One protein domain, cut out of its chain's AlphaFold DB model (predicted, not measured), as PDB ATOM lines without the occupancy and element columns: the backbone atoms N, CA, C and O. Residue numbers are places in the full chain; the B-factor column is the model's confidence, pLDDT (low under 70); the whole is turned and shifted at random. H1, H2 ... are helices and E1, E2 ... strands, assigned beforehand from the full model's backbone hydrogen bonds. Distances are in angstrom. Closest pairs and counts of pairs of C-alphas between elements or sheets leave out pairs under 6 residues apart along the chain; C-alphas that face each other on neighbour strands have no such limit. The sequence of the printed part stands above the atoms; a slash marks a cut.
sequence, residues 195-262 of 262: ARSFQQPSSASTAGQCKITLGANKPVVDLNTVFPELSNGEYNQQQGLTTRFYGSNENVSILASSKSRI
ATOM      1  N   ALA A 195      31.802  51.044  -3.726       86.19
ATOM      2  CA  ALA A 195      32.408  49.841  -4.249       86.19
ATOM      3  C   ALA A 195      31.389  48.986  -5.000       86.19
ATOM      4  O   ALA A 195      30.210  48.927  -4.647       86.19
ATOM      5  N   ARG A 196      31.880  48.290  -6.021       83.00
ATOM      6  CA  ARG A 196      31.133  47.296  -6.789       83.00
ATOM      7  C   ARG A 196      31.801  45.942  -6.671       83.00
ATOM      8  O   ARG A 196      33.023  45.839  -6.566       83.00
ATOM      9  N   SER A 197      30.991  44.900  -6.763       81.56
ATOM     10  CA  SER A 197      31.514  43.557  -6.951       81.56
ATOM     11  C   SER A 197      32.279  43.472  -8.272       81.56
ATOM     12  O   SER A 197      31.860  44.045  -9.281       81.56
ATOM     13  N   PHE A 198      33.400  42.760  -8.271       76.06
ATOM     14  CA  PHE A 198      34.205  42.533  -9.463       76.06
ATOM     15  C   PHE A 198      34.487  41.037  -9.603       76.06
ATOM     16  O   PHE A 198      35.139  40.440  -8.748       76.06
ATOM     17  N   GLN A 199      34.004  40.423 -10.686       67.44
ATOM     18  CA  GLN A 199      34.334  39.033 -10.993       67.44
ATOM     19  C   GLN A 199      35.777  38.952 -11.488       67.44
ATOM     20  O   GLN A 199      36.147  39.528 -12.509       67.44
ATOM     21  N   GLN A 200      36.601  38.214 -10.753       60.16
ATOM     22  CA  GLN A 200      37.956  37.905 -11.176       60.16
ATOM     23  C   GLN A 200      37.911  36.722 -12.155       60.16
ATOM     24  O   GLN A 200      37.283  35.708 -11.838       60.16
ATOM     25  N   PRO A 201      38.558  36.803 -13.331       48.69
ATOM     26  CA  PRO A 201      38.671  35.648 -14.210       48.69
ATOM     27  C   PRO A 201      39.423  34.520 -13.488       48.69
ATOM     28  O   PRO A 201      40.427  34.749 -12.808       48.69
ATOM     29  N   SER A 202      38.914  33.300 -13.647       47.22
ATOM     30  CA  SER A 202      39.243  32.074 -12.901       47.22
ATOM     31  C   SER A 202      40.706  31.599 -12.964       47.22
ATOM     32  O   SER A 202      41.042  30.589 -12.354       47.22
ATOM     33  N   SER A 203      41.595  32.312 -13.659       41.69
ATOM     34  CA  SER A 203      42.996  31.933 -13.886       41.69
ATOM     35  C   SER A 203      44.035  32.849 -13.227       41.69
ATOM     36  O   SER A 203      45.223  32.538 -13.267       41.69
ATOM     37  N   ALA A 204      43.636  33.949 -12.580       42.56
ATOM     38  CA  ALA A 204      44.576  34.868 -11.935       42.56
ATOM     39  C   ALA A 204      44.617  34.655 -10.416       42.56
ATOM     40  O   ALA A 204      44.109  35.470  -9.650       42.56
ATOM     41  N   SER A 205      45.238  33.564  -9.962       46.06
ATOM     42  CA  SER A 205      45.628  33.392  -8.558       46.06
ATOM     43  C   SER A 205      46.867  34.241  -8.245       46.06
ATOM     44  O   SER A 205      47.938  33.715  -7.943       46.06
ATOM     45  N   THR A 206      46.763  35.559  -8.351       49.38
ATOM     46  CA  THR A 206      47.845  36.443  -7.918       49.38
ATOM     47  C   THR A 206      47.556  36.824  -6.480       49.38
ATOM     48  O   THR A 206      46.606  37.552  -6.199       49.38
ATOM     49  N   ALA A 207      48.344  36.281  -5.552       53.69
ATOM     50  CA  ALA A 207      48.397  36.794  -4.192       53.69
ATOM     51  C   ALA A 207      48.547  38.322  -4.273       53.69
ATOM     52  O   ALA A 207      49.488  38.809  -4.900       53.69
ATOM     53  N   GLY A 208      47.585  39.065  -3.716       58.53
ATOM     54  CA  GLY A 208      47.674  40.521  -3.660       58.53
ATOM     55  C   GLY A 208      49.009  40.937  -3.040       58.53
ATOM     56  O   GLY A 208      49.513  40.256  -2.146       58.53
ATOM     57  N   GLN A 209      49.592  42.037  -3.522       64.94
ATOM     58  CA  GLN A 209      50.919  42.491  -3.083       64.94
ATOM     59  C   GLN A 209      50.996  42.731  -1.565       64.94
ATOM     60  O   GLN A 209      52.058  42.580  -0.967       64.94
ATOM     61  N   CYS A 210      49.863  43.049  -0.933       78.88
ATOM     62  CA  CYS A 210      49.720  43.177   0.510       78.88
ATOM     63  C   CYS A 210      48.639  42.214   1.015       78.88
ATOM     64  O   CYS A 210      47.493  42.260   0.563       78.88
ATOM     65  N   LYS A 211      48.997  41.341   1.965       84.06
ATOM     66  CA  LYS A 211      48.070  40.399   2.602       84.06
ATOM     67  C   LYS A 211      47.986  40.679   4.095       84.06
ATOM     68  O   LYS A 211      48.966  40.524   4.818       84.06
ATOM     69  N   ILE A 212      46.778  40.976   4.560       86.06
ATOM     70  CA  ILE A 212      46.457  41.091   5.982       86.06
ATOM     71  C   ILE A 212      45.621  39.872   6.372       86.06
ATOM     72  O   ILE A 212      44.690  39.498   5.663       86.06
ATOM     73  N   THR A 213      45.976  39.221   7.480       85.81
ATOM     74  CA  THR A 213      45.233  38.069   8.010       85.81
ATOM     75  C   THR A 213      44.641  38.444   9.360       85.81
ATOM     76  O   THR A 213      45.379  38.821  10.267       85.81
ATOM     77  N   LEU A 214      43.318  38.346   9.488       86.06
ATOM     78  CA  LEU A 214      42.588  38.623  10.725       86.06
ATOM     79  C   LEU A 214      42.127  37.299  11.344       86.06
ATOM     80  O   LEU A 214      41.441  36.515  10.690       86.06
ATOM     81  N   GLY A 215      42.520  37.041  12.591       84.50
ATOM     82  CA  GLY A 215      42.065  35.878  13.353       84.50
ATOM     83  C   GLY A 215      40.752  36.172  14.076       84.50
ATOM     84  O   GLY A 215      40.630  37.202  14.734       84.50
ATOM     85  N   ALA A 216      39.783  35.262  13.979       83.25
ATOM     86  CA  ALA A 216      38.523  35.330  14.715       83.25
ATOM     87  C   ALA A 216      38.346  34.084  15.593       83.25
ATOM     88  O   ALA A 216      38.779  32.992  15.236       83.25
ATOM     89  N   ASN A 217      37.677  34.243  16.737       85.38
ATOM     90  CA  ASN A 217      37.356  33.162  17.678       85.38
ATOM     91  C   ASN A 217      36.005  32.476  17.388       85.38
ATOM     92  O   ASN A 217      35.526  31.681  18.196       85.38
ATOM     93  N   LYS A 218      35.366  32.816  16.267       83.25
ATOM     94  CA  LYS A 218      34.058  32.313  15.831       83.25
ATOM     95  C   LYS A 218      34.206  31.509  14.535       83.25
ATOM     96  O   LYS A 218      35.177  31.732  13.810       83.25
ATOM     97  N   PRO A 219      33.269  30.588  14.235       80.88
ATOM     98  CA  PRO A 219      33.288  29.846  12.978       80.88
ATOM     99  C   PRO A 219      33.218  30.790  11.776       80.88
ATOM    100  O   PRO A 219      32.715  31.912  11.874       80.88
ATOM    101  N   VAL A 220      33.721  30.311  10.640       80.31
ATOM    102  CA  VAL A 220      33.728  31.072   9.390       80.31
ATOM    103  C   VAL A 220      32.306  31.422   8.981       80.31
ATOM    104  O   VAL A 220      31.446  30.548   8.889       80.31
ATOM    105  N   VAL A 221      32.086  32.709   8.730       82.25
ATOM    106  CA  VAL A 221      30.813  33.247   8.257       82.25
ATOM    107  C   VAL A 221      30.854  33.337   6.736       82.25
ATOM    108  O   VAL A 221      31.881  33.702   6.161       82.25
ATOM    109  N   ASP A 222      29.738  33.013   6.086       82.94
ATOM    110  CA  ASP A 222      29.582  33.201   4.646       82.94
ATOM    111  C   ASP A 222      29.619  34.697   4.302       82.94
ATOM    112  O   ASP A 222      28.785  35.479   4.767       82.94
ATOM    113  N   LEU A 223      30.581  35.098   3.471       81.25
ATOM    114  CA  LEU A 223      30.780  36.493   3.077       81.25
ATOM    115  C   LEU A 223      29.570  37.070   2.338       81.25
ATOM    116  O   LEU A 223      29.321  38.267   2.460       81.25
ATOM    117  N   ASN A 224      28.784  36.241   1.647       81.62
ATOM    118  CA  ASN A 224      27.569  36.696   0.970       81.62
ATOM    119  C   ASN A 224      26.479  37.119   1.962       81.62
ATOM    120  O   ASN A 224      25.687  38.010   1.667       81.62
ATOM    121  N   THR A 225      26.464  36.532   3.164       83.69
ATOM    122  CA  THR A 225      25.537  36.938   4.235       83.69
ATOM    123  C   THR A 225      25.970  38.230   4.920       83.69
ATOM    124  O   THR A 225      25.125  39.006   5.357       83.69
ATOM    125  N   VAL A 226      27.281  38.481   4.999       84.50
ATOM    126  CA  VAL A 226      27.843  39.686   5.629       84.50
ATOM    127  C   VAL A 226      27.788  40.884   4.684       84.50
ATOM    128  O   VAL A 226      27.477  41.992   5.115       84.50
ATOM    129  N   PHE A 227      28.059  40.662   3.397       84.69
ATOM    130  CA  PHE A 227      28.091  41.691   2.359       84.69
ATOM    131  C   PHE A 227      27.111  41.363   1.223       84.69
ATOM    132  O   PHE A 227      27.530  41.189   0.074       84.69
ATOM    133  N   PRO A 228      25.794  41.305   1.502       81.00
ATOM    134  CA  PRO A 228      24.798  40.959   0.489       81.00
ATOM    135  C   PRO A 228      24.795  41.962  -0.670       81.00
ATOM    136  O   PRO A 228      24.574  41.590  -1.819       81.00
ATOM    137  N   GLU A 229      25.118  43.227  -0.389       77.31
ATOM    138  CA  GLU A 229      25.181  44.309  -1.374       77.31
ATOM    139  C   GLU A 229      26.318  44.171  -2.404       77.31
ATOM    140  O   GLU A 229      26.267  44.823  -3.447       77.31
ATOM    141  N   LEU A 230      27.316  43.322  -2.125       78.25
ATOM    142  CA  LEU A 230      28.445  43.015  -3.011       78.25
ATOM    143  C   LEU A 230      28.356  41.604  -3.619       78.25
ATOM    144  O   LEU A 230      29.217  41.215  -4.410       78.25
ATOM    145  N   SER A 231      27.332  40.828  -3.258       73.06
ATOM    146  CA  SER A 231      27.103  39.498  -3.821       73.06
ATOM    147  C   SER A 231      26.479  39.620  -5.217       73.06
ATOM    148  O   SER A 231      25.497  40.334  -5.412       73.06
ATOM    149  N   ASN A 232      27.038  38.930  -6.212       61.88
ATOM    150  CA  ASN A 232      26.575  39.018  -7.605       61.88
ATOM    151  C   ASN A 232      25.361  38.128  -7.918       61.88
ATOM    152  O   ASN A 232      25.144  37.769  -9.069       61.88
ATOM    153  N   GLY A 233      24.572  37.728  -6.915       52.81
ATOM    154  CA  GLY A 233      23.398  36.860  -7.100       52.81
ATOM    155  C   GLY A 233      23.711  35.421  -7.539       52.81
ATOM    156  O   GLY A 233      22.849  34.551  -7.436       52.81
ATOM    157  N   GLU A 234      24.937  35.132  -7.972       51.09
ATOM    158  CA  GLU A 234      25.412  33.777  -8.216       51.09
ATOM    159  C   GLU A 234      25.805  33.129  -6.886       51.09
ATOM    160  O   GLU A 234      26.843  33.442  -6.300       51.09
ATOM    161  N   TYR A 235      24.965  32.204  -6.419       44.66
ATOM    162  CA  TYR A 235      25.221  31.298  -5.296       44.66
ATOM    163  C   TYR A 235      26.329  30.292  -5.639       44.66
ATOM    164  O   TYR A 235      26.135  29.079  -5.614       44.66
ATOM    165  N   ASN A 236      27.513  30.778  -5.979       46.88
ATOM    166  CA  ASN A 236      28.692  29.941  -5.975       46.88
ATOM    167  C   ASN A 236      29.251  29.974  -4.554       46.88
ATOM    168  O   ASN A 236      29.400  31.046  -3.971       46.88
ATOM    169  N   GLN A 237      29.551  28.798  -3.991       49.62
ATOM    170  CA  GLN A 237      30.189  28.596  -2.680       49.62
ATOM    171  C   GLN A 237      31.640  29.119  -2.666       49.62
ATOM    172  O   GLN A 237      32.580  28.436  -2.259       49.62
ATOM    173  N   GLN A 238      31.858  30.322  -3.184       55.44
ATOM    174  CA  GLN A 238      33.144  30.972  -3.211       55.44
ATOM    175  C   GLN A 238      33.379  31.527  -1.814       55.44
ATOM    176  O   GLN A 238      32.706  32.444  -1.356       55.44
ATOM    177  N   GLN A 239      34.383  30.980  -1.134       62.97
ATOM    178  CA  GLN A 239      34.917  31.504   0.128       62.97
ATOM    179  C   GLN A 239      35.621  32.865  -0.057       62.97
ATOM    180  O   GLN A 239      36.473  33.239   0.744       62.97
ATOM    181  N   GLY A 240      35.322  33.588  -1.138       72.50
ATOM    182  CA  GLY A 240      36.012  34.789  -1.557       72.50
ATOM    183  C   GLY A 240      35.066  35.804  -2.175       72.50
ATOM    184  O   GLY A 240      34.210  35.444  -2.975       72.50
ATOM    185  N   LEU A 241      35.248  37.069  -1.812       80.94
ATOM    186  CA  LEU A 241      34.558  38.218  -2.381       80.94
ATOM    187  C   LEU A 241      35.606  39.169  -2.953       80.94
ATOM    188  O   LEU A 241      36.476  39.625  -2.215       80.94
ATOM    189  N   THR A 242      35.513  39.498  -4.238       84.81
ATOM    190  CA  THR A 242      36.373  40.516  -4.853       84.81
ATOM    191  C   THR A 242      35.553  41.769  -5.134       84.81
ATOM    192  O   THR A 242      34.504  41.720  -5.772       84.81
ATOM    193  N   THR A 243      36.031  42.900  -4.629       85.19
ATOM    194  CA  THR A 243      35.403  44.213  -4.756       85.19
ATOM    195  C   THR A 243      36.376  45.206  -5.377       85.19
ATOM    196  O   THR A 243      37.593  45.096  -5.209       85.19
ATOM    197  N   ARG A 244      35.839  46.183  -6.102       85.81
ATOM    198  CA  ARG A 244      36.585  47.309  -6.660       85.81
ATOM    199  C   ARG A 244      35.912  48.606  -6.237       85.81
ATOM    200  O   ARG A 244      34.705  48.766  -6.427       85.81
ATOM    201  N   PHE A 245      36.694  49.533  -5.693       86.56
ATOM    202  CA  PHE A 245      36.221  50.881  -5.388       86.56
ATOM    203  C   PHE A 245      36.089  51.700  -6.672       86.56
ATOM    204  O   PHE A 245      36.931  51.602  -7.562       86.56
ATOM    205  N   TYR A 246      35.044  52.519  -6.777       81.62
ATOM    206  CA  TYR A 246      34.921  53.460  -7.891       81.62
ATOM    207  C   TYR A 246      36.087  54.465  -7.855       81.62
ATOM    208  O   TYR A 246      36.418  54.982  -6.789       81.62
ATOM    209  N   GLY A 247      36.720  54.725  -9.003       75.12
ATOM    210  CA  GLY A 247      37.903  55.593  -9.091       75.12
ATOM    211  C   GLY A 247      39.236  54.906  -8.778       75.12
ATOM    212  O   GLY A 247      40.285  55.520  -8.927       75.12
ATOM    213  N   SER A 248      39.220  53.635  -8.368       77.81
ATOM    214  CA  SER A 248      40.431  52.829  -8.223       77.81
ATOM    215  C   SER A 248      40.440  51.681  -9.226       77.81
ATOM    216  O   SER A 248      39.452  50.965  -9.395       77.81
ATOM    217  N   ASN A 249      41.603  51.457  -9.834       76.88
ATOM    218  CA  ASN A 249      41.856  50.300 -10.691       76.88
ATOM    219  C   ASN A 249      42.257  49.049  -9.896       76.88
ATOM    220  O   ASN A 249      42.445  47.976 -10.474       76.88
ATOM    221  N   GLU A 250      42.393  49.166  -8.576       78.44
ATOM    222  CA  GLU A 250      42.818  48.071  -7.716       78.44
ATOM    223  C   GLU A 250      41.645  47.186  -7.286       78.44
ATOM    224  O   GLU A 250      40.543  47.648  -6.982       78.44
ATOM    225  N   ASN A 251      41.907  45.880  -7.234       83.38
ATOM    226  CA  ASN A 251      40.957  44.888  -6.749       83.38
ATOM    227  C   ASN A 251      41.297  44.515  -5.312       83.38
ATOM    228  O   ASN A 251      42.438  44.164  -5.009       83.38
ATOM    229  N   VAL A 252      40.285  44.516  -4.454       85.06
ATOM    230  CA  VAL A 252      40.397  44.048  -3.077       85.06
ATOM    231  C   VAL A 252      39.647  42.733  -2.960       85.06
ATOM    232  O   VAL A 252      38.435  42.678  -3.160       85.06
ATOM    233  N   SER A 253      40.367  41.667  -2.624       84.56
ATOM    234  CA  SER A 253      39.790  40.342  -2.408       84.56
ATOM    235  C   SER A 253      39.762  40.009  -0.923       84.56
ATOM    236  O   SER A 253      40.780  40.064  -0.234       84.56
ATOM    237  N   ILE A 254      38.590  39.628  -0.436       85.19
ATOM    238  CA  ILE A 254      38.348  39.151   0.920       85.19
ATOM    239  C   ILE A 254      38.187  37.642   0.831       85.19
ATOM    240  O   ILE A 254      37.348  37.166   0.078       85.19
ATOM    241  N   LEU A 255      38.981  36.892   1.591       82.62
ATOM    242  CA  LEU A 255      38.929  35.431   1.632       82.62
ATOM    243  C   LEU A 255      38.582  34.974   3.048       82.62
ATOM    244  O   LEU A 255      39.234  35.371   4.014       82.62
ATOM    245  N   ALA A 256      37.583  34.111   3.162       81.88
ATOM    246  CA  ALA A 256      37.146  33.505   4.406       81.88
ATOM    247  C   ALA A 256      37.740  32.091   4.522       81.88
ATOM    248  O   ALA A 256      37.325  31.175   3.822       81.88
ATOM    249  N   SER A 257      38.735  31.901   5.393       76.69
ATOM    250  CA  SER A 257      39.403  30.604   5.587       76.69
ATOM    251  C   SER A 257      38.958  29.934   6.882       76.69
ATOM    252  O   SER A 257      39.035  30.538   7.949       76.69
ATOM    253  N   SER A 258      38.578  28.654   6.805       69.12
ATOM    254  CA  SER A 258      38.285  27.807   7.976       69.12
ATOM    255  C   SER A 258      39.516  27.171   8.606       69.12
ATOM    256  O   SER A 258      39.430  26.597   9.689       69.12
ATOM    257  N   LYS A 259      40.678  27.287   7.955       61.47
ATOM    258  CA  LYS A 259      41.945  26.785   8.482       61.47
ATOM    259  C   LYS A 259      42.686  27.920   9.182       61.47
ATOM    260  O   LYS A 259      43.229  28.802   8.514       61.47
ATOM    261  N   SER A 260      42.733  27.880  10.513       50.88
ATOM    262  CA  SER A 260      43.719  28.630  11.292       50.88
ATOM    263  C   SER A 260      45.085  27.973  11.089       50.88
ATOM    264  O   SER A 260      45.253  26.797  11.413       50.88
ATOM    265  N   ARG A 261      46.069  28.701  10.547       47.22
ATOM    266  CA  ARG A 261      47.468  28.304  10.733       47.22
ATOM    267  C   ARG A 261      47.815  28.624  12.186       47.22
ATOM    268  O   ARG A 261      47.871  29.801  12.533       47.22
ATOM    269  N   ILE A 262      47.918  27.580  13.006       37.44
ATOM    270  CA  ILE A 262      48.691  27.617  14.252       37.44
ATOM    271  C   ILE A 262      50.164  27.684  13.854       37.44
ATOM    272  O   ILE A 262      50.518  26.983  12.875       37.44
TER     273      ILE A 262
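This is residues 195 to 262 of the 262 residues of the protein "Hypothetical protein" of Rotaria sp. Silwood1 (UniProt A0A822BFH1). With little regular structure, this is a small antiparallel sheet, E1 - E2 - E3, amid long loops, with one short helix, H1, grazing it. Residues 201 to 206 stick out. The 68 printed residues hold E1, H1, E2 and E3 in chain order, class mixed, with 18 residues in named elements. The whole is only just compact, close to loose, radius of gyration of the C-alphas 12.7 A, spanning 36 by 28 by 23 A.

E2, residues 240 to 245, forms an antiparallel hairpin with E3, residues 251 to 255, at 154 degrees; N 241 and O 254 are 2.8 A apart, within hydrogen-bond range. E1, residues 195 to 197, is antiparallel to E2 at 141 degrees, with N 196 and O 244 at 2.9 A. H1, residues 223 to 226, only grazes the sheet; its closest C-alpha pair with E2, Leu 223 and Leu 241, is 6.9 A apart. H1 is too short for any O i to N i+4 pair.

E2 measures 16.5 A, E3 12.8 A, E1 6.9 A and H1 5.0 A, first to last C-alpha. C-alpha 195 is at (32.408, 49.841, -4.249), C-alpha 255 at (38.929, 35.431, 1.632).

The printed part has no cut. E1 to H1 and H1 to E2 are long links. Residues 199 to 209, 232 to 239 and 258 to 262 have pLDDT under 70.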